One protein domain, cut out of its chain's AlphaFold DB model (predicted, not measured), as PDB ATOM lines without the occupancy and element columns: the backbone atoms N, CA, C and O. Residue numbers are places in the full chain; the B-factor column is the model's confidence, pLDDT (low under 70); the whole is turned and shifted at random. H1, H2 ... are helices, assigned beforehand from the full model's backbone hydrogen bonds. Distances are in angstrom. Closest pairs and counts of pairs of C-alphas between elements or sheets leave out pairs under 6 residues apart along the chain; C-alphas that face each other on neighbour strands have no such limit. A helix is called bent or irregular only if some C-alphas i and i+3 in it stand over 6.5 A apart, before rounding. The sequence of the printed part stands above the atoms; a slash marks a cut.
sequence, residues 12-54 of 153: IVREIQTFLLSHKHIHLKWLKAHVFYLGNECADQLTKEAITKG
ATOM      1  N   ILE A  12      96.318  -6.027  -8.684       84.94
ATOM      2  CA  ILE A  12      97.663  -5.570  -9.090       84.94
ATOM      3  C   ILE A  12      97.974  -4.164  -8.551       84.94
ATOM      4  O   ILE A  12      99.080  -3.892  -8.095       84.94
ATOM      5  N   VAL A  13      96.992  -3.253  -8.556       85.69
ATOM      6  CA  VAL A  13      97.199  -1.885  -8.056       85.69
ATOM      7  C   VAL A  13      97.446  -1.904  -6.549       85.69
ATOM      8  O   VAL A  13      98.342  -1.208  -6.079       85.69
ATOM      9  N   ARG A  14      96.700  -2.723  -5.796       85.31
ATOM     10  CA  ARG A  14      96.905  -2.880  -4.348       85.31
ATOM     11  C   ARG A  14      98.257  -3.508  -4.023       85.31
ATOM     12  O   ARG A  14      98.893  -3.091  -3.057       85.31
ATOM     13  N   GLU A  15      98.695  -4.476  -4.818       88.62
ATOM     14  CA  GLU A  15     100.000  -5.117  -4.668       88.62
ATOM     15  C   GLU A  15     101.138  -4.109  -4.877       88.62
ATOM     16  O   GLU A  15     101.959  -3.919  -3.980       88.62
ATOM     17  N   ILE A  16     101.109  -3.358  -5.984       89.19
ATOM     18  CA  ILE A  16     102.088  -2.296  -6.270       89.19
ATOM     19  C   ILE A  16     102.064  -1.218  -5.180       89.19
ATOM     20  O   ILE A  16     103.116  -0.791  -4.712       89.19
ATOM     21  N   GLN A  17     100.880  -0.779  -4.738       87.31
ATOM     22  CA  GLN A  17     100.759   0.211  -3.663       87.31
ATOM     23  C   GLN A  17     101.390  -0.288  -2.362       87.31
ATOM     24  O   GLN A  17     102.161   0.441  -1.743       87.31
ATOM     25  N   THR A  18     101.100  -1.529  -1.966       87.88
ATOM     26  CA  THR A  18     101.664  -2.142  -0.755       87.88
ATOM     27  C   THR A  18     103.185  -2.241  -0.858       87.88
ATOM     28  O   THR A  18     103.886  -1.872   0.082       87.88
ATOM     29  N   PHE A  19     103.696  -2.656  -2.019       90.00
ATOM     30  CA  PHE A  19     105.129  -2.754  -2.290       90.00
ATOM     31  C   PHE A  19     105.836  -1.393  -2.216       90.00
ATOM     32  O   PHE A  19     106.885  -1.265  -1.588       90.00
ATOM     33  N   LEU A  20     105.252  -0.350  -2.808       89.19
ATOM     34  CA  LEU A  20     105.812   1.001  -2.750       89.19
ATOM     35  C   LEU A  20     105.757   1.589  -1.332       89.19
ATOM     36  O   LEU A  20     106.660   2.325  -0.943       89.19
ATOM     37  N   LEU A  21     104.724   1.266  -0.546       86.62
ATOM     38  CA  LEU A  21     104.603   1.714   0.845       86.62
ATOM     39  C   LEU A  21     105.621   1.039   1.774       86.62
ATOM     40  O   LEU A  21     106.084   1.680   2.720       86.62
ATOM     41  N   SER A  22     105.993  -0.219   1.515       89.88
ATOM     42  CA  SER A  22     107.008  -0.925   2.306       89.88
ATOM     43  C   SER A  22     108.447  -0.498   1.979       89.88
ATOM     44  O   SER A  22     109.330  -0.678   2.815       89.88
ATOM     45  N   HIS A  23     108.690   0.143   0.827       90.06
ATOM     46  CA  HIS A  23     110.027   0.545   0.371       90.06
ATOM     47  C   HIS A  23     110.185   2.071   0.266       90.06
ATOM     48  O   HIS A  23     109.949   2.683  -0.775       90.06
ATOM     49  N   LYS A  24     110.682   2.700   1.339       85.31
ATOM     50  CA  LYS A  24     110.811   4.170   1.449       85.31
ATOM     51  C   LYS A  24     111.871   4.813   0.538       85.31
ATOM     52  O   LYS A  24     111.868   6.031   0.391       85.31
ATOM     53  N   HIS A  25     112.764   4.023  -0.060       90.19
ATOM     54  CA  HIS A  25     113.886   4.510  -0.879       90.19
ATOM     55  C   HIS A  25     113.638   4.432  -2.395       90.19
ATOM     56  O   HIS A  25     114.556   4.643  -3.184       90.19
ATOM     57  N   ILE A  26     112.411   4.128  -2.828       90.12
ATOM     58  CA  ILE A  26     112.060   4.114  -4.251       90.12
ATOM     59  C   ILE A  26     111.638   5.520  -4.684       90.12
ATOM     60  O   ILE A  26     110.666   6.082  -4.180       90.12
ATOM     61  N   HIS A  27     112.346   6.072  -5.668       88.88
ATOM     62  CA  HIS A  27     112.013   7.356  -6.278       88.88
ATOM     63  C   HIS A  27     111.391   7.147  -7.659       88.88
ATOM     64  O   HIS A  27     112.046   6.665  -8.579       88.88
ATOM     65  N   LEU A  28     110.130   7.550  -7.816       88.31
ATOM     66  CA  LEU A  28     109.429   7.496  -9.096       88.31
ATOM     67  C   LEU A  28     109.654   8.795  -9.873       88.31
ATOM     68  O   LEU A  28     109.417   9.887  -9.354       88.31
ATOM     69  N   LYS A  29     110.087   8.675 -11.129       90.25
ATOM     70  CA  LYS A  29     110.220   9.791 -12.071       90.25
ATOM     71  C   LYS A  29     109.520   9.429 -13.373       90.25
ATOM     72  O   LYS A  29     109.653   8.309 -13.852       90.25
ATOM     73  N   TRP A  30     108.782  10.381 -13.938       91.69
ATOM     74  CA  TRP A  30     108.234  10.236 -15.282       91.69
ATOM     75  C   TRP A  30     109.304  10.610 -16.306       91.69
ATOM     76  O   TRP A  30     109.937  11.661 -16.183       91.69
ATOM     77  N   LEU A  31     109.499   9.752 -17.302       89.94
ATOM     78  CA  LEU A  31     110.393   9.987 -18.428       89.94
ATOM     79  C   LEU A  31     109.573  10.024 -19.713       89.94
ATOM     80  O   LEU A  31     108.606   9.277 -19.874       89.94
ATOM     81  N   LYS A  32     109.968  10.897 -20.638       90.50
ATOM     82  CA  LYS A  32     109.342  10.975 -21.955       90.50
ATOM     83  C   LYS A  32     109.783   9.775 -22.800       90.50
ATOM     84  O   LYS A  32     110.979   9.513 -22.914       90.50
ATOM     85  N   ALA A  33     108.820   9.080 -23.399       89.62
ATOM     86  CA  ALA A  33     109.075   7.964 -24.305       89.62
ATOM     87  C   ALA A  33     109.665   8.435 -25.648       89.62
ATOM     88  O   ALA A  33     109.371   9.548 -26.091       89.62
ATOM     89  N   HIS A  34     110.452   7.567 -26.299       86.06
ATOM     90  CA  HIS A  34     111.004   7.757 -27.650       86.06
ATOM     91  C   HIS A  34     111.892   8.997 -27.809       86.06
ATOM     92  O   HIS A  34     111.853   9.690 -28.825       86.06
ATOM     93  N   VAL A  35     112.688   9.300 -26.782       88.69
ATOM     94  CA  VAL A  35     113.678  10.395 -26.801       88.69
ATOM     95  C   VAL A  35     115.092   9.855 -26.576       88.69
ATOM     96  O   VAL A  35     115.952  10.556 -26.055       88.69
ATOM     97  N   PHE A  36     115.334   8.594 -26.953       87.56
ATOM     98  CA  PHE A  36     116.659   7.963 -26.930       87.56
ATOM     99  C   PHE A  36     117.292   7.833 -25.533       87.56
ATOM    100  O   PHE A  36     118.509   7.701 -25.400       87.56
ATOM    101  N   TYR A  37     116.485   7.808 -24.467       91.56
ATOM    102  CA  TYR A  37     116.975   7.405 -23.148       91.56
ATOM    103  C   TYR A  37     117.283   5.907 -23.162       91.56
ATOM    104  O   TYR A  37     116.364   5.094 -23.098       91.56
ATOM    105  N   LEU A  38     118.570   5.546 -23.205       93.06
ATOM    106  CA  LEU A  38     119.038   4.173 -23.445       93.06
ATOM    107  C   LEU A  38     118.331   3.113 -22.580       93.06
ATOM    108  O   LEU A  38     117.866   2.106 -23.102       93.06
ATOM    109  N   GLY A  39     118.192   3.355 -21.272       92.69
ATOM    110  CA  GLY A  39     117.506   2.422 -20.369       92.69
ATOM    111  C   GLY A  39     116.005   2.276 -20.653       92.69
ATOM    112  O   GLY A  39     115.474   1.173 -20.569       92.69
ATOM    113  N   ASN A  40     115.329   3.364 -21.032       92.31
ATOM    114  CA  ASN A  40     113.907   3.344 -21.381       92.31
ATOM    115  C   ASN A  40     113.668   2.654 -22.733       92.31
ATOM    116  O   ASN A  40     112.749   1.852 -22.849       92.31
ATOM    117  N   GLU A  41     114.512   2.928 -23.732       93.44
ATOM    118  CA  GLU A  41     114.441   2.252 -25.036       93.44
ATOM    119  C   GLU A  41     114.742   0.750 -24.903       93.44
ATOM    120  O   GLU A  41     114.060  -0.071 -25.509       93.44
ATOM    121  N   CYS A  42     115.710   0.369 -24.059       94.44
ATOM    122  CA  CYS A  42     116.001  -1.036 -23.759       94.44
ATOM    123  C   CYS A  42     114.796  -1.737 -23.108       94.44
ATOM    124  O   CYS A  42     114.412  -2.825 -23.535       94.44
ATOM    125  N   ALA A  43     114.146  -1.101 -22.128       93.88
ATOM    126  CA  ALA A  43     112.939  -1.643 -21.503       93.88
ATOM    127  C   ALA A  43     111.768  -1.797 -22.499       93.88
ATOM    128  O   ALA A  43     111.051  -2.801 -22.462       93.88
ATOM    129  N   ASP A  44     111.587  -0.840 -23.416       93.06
ATOM    130  CA  ASP A  44     110.568  -0.910 -24.474       93.06
ATOM    131  C   ASP A  44     110.863  -2.041 -25.473       93.06
ATOM    132  O   ASP A  44     109.974  -2.817 -25.828       93.06
ATOM    133  N   GLN A  45     112.131  -2.202 -25.868       93.31
ATOM    134  CA  GLN A  45     112.579  -3.299 -26.727       93.31
ATOM    135  C   GLN A  45     112.347  -4.666 -26.069       93.31
ATOM    136  O   GLN A  45     111.774  -5.556 -26.697       93.31
ATOM    137  N   LEU A  46     112.697  -4.818 -24.788       93.62
ATOM    138  CA  LEU A  46     112.413  -6.037 -24.025       93.62
ATOM    139  C   LEU A  46     110.908  -6.320 -23.939       93.62
ATOM    140  O   LEU A  46     110.490  -7.467 -24.067       93.62
ATOM    141  N   THR A  47     110.082  -5.284 -23.781       91.12
ATOM    142  CA  THR A  47     108.619  -5.429 -23.766       91.12
ATOM    143  C   THR A  47     108.099  -5.929 -25.117       91.12
ATOM    144  O   THR A  47     107.288  -6.853 -25.161       91.12
ATOM    145  N   LYS A  48     108.594  -5.387 -26.238       92.31
ATOM    146  CA  LYS A  48     108.252  -5.860 -27.595       92.31
ATOM    147  C   LYS A  48     108.665  -7.313 -27.826       92.31
ATOM    148  O   LYS A  48     107.918  -8.086 -28.429       92.31
ATOM    149  N   GLU A  49     109.832  -7.702 -27.326       93.88
ATOM    150  CA  GLU A  49     110.284  -9.091 -27.385       93.88
ATOM    151  C   GLU A  49     109.414 -10.009 -26.525       93.88
ATOM    152  O   GLU A  49     109.021 -11.074 -26.992       93.88
ATOM    153  N   ALA A  50     109.018  -9.579 -25.327       91.69
ATOM    154  CA  ALA A  50     108.112 -10.335 -24.469       91.69
ATOM    155  C   ALA A  50     106.716 -10.516 -25.093       91.69
ATOM    156  O   ALA A  50     106.128 -11.579 -24.951       91.69
ATOM    157  N   ILE A  51     106.200  -9.533 -25.842       90.38
ATOM    158  CA  ILE A  51     104.918  -9.670 -26.561       90.38
ATOM    159  C   ILE A  51     104.973 -10.793 -27.611       90.38
ATOM    160  O   ILE A  51     103.957 -11.430 -27.878       90.38
ATOM    161  N   THR A  52     106.138 -11.026 -28.224       91.50
ATOM    162  CA  THR A  52     106.292 -11.996 -29.324       91.50
ATOM    163  C   THR A  52     106.804 -13.362 -28.874       91.50
ATOM    164  O   THR A  52     106.408 -14.371 -29.449       91.50
ATOM    165  N   LYS A  53     107.686 -13.399 -27.871       92.69
ATOM    166  CA  LYS A  53     108.380 -14.609 -27.401       92.69
ATOM    167  C   LYS A  53     107.991 -15.031 -25.985       92.69
ATOM    168  O   LYS A  53     108.358 -16.125 -25.573       92.69
ATOM    169  N   GLY A  54     107.357 -14.148 -25.220       85.44
ATOM    170  CA  GLY A  54     106.996 -14.406 -23.832       85.44
ATOM    171  C   GLY A  54     105.745 -15.265 -23.702       85.44
ATOM    172  O   GLY A  54     104.966 -15.421 -24.646       85.44
TER     173      GLY A  54
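AT A GLANCE: This is residues 12 to 54 of the 153 residues of the protein "RNase H type-1 domain-containing protein" of Araneus ventricosus (UniProt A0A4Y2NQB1). The longer helix H2 and the shorter helix H1 form the two legs of an open arch, apart from each other, with the long link of residues 23 to 37 spanning from one to the other and an empty space between the legs. The printed part has 43 residues with two named helices, H1 then H2 along the chain, and no named strand; the class is all helix, with 27 residues in the helices. The whole is only just loose, close to extended, with a radius of gyration of the C-alphas of 13.8 A, and its outline is flat, spanning 31 by 25 by 13 A.

IN THESE COORDINATES: H2 is the longest helix, residues 38 to 53, and measures 22.0 A from first to last C-alpha. It begins at C-alpha 38 at (119.038, 4.173, -23.445) and ends at C-alpha 53 at (108.380, -14.609, -27.401). H1, residues 12 to 22, begins at C-alpha 12 at (97.663, -5.570, -9.090) and measures 15.5 A.

HOW THE PARTS SIT: H2 and H1 are apart, with no C-alpha of the one within 8 A of the other. In H2, residues 47 to 53 stand free. In H1, residues 12 to 19 stand free, and so do residues 21 to 27, of which 21 and 22 belong to H1. In both H1 and H2 each O i to N i+4 pair is within hydrogen-bond range. Neither helix is bent.

THE WHOLE: The two C-alphas farthest apart are those of Lys 24 and Thr 52, at 35.1 A, while the first and last printed C-alphas, Ile 12 and Gly 54, are 19.6 A apart. The link from H1 to H2 is long, with 15 residues. The printed part has no cut. The mean pLDDT of the printed part is 90.1, and no printed residue is under 70.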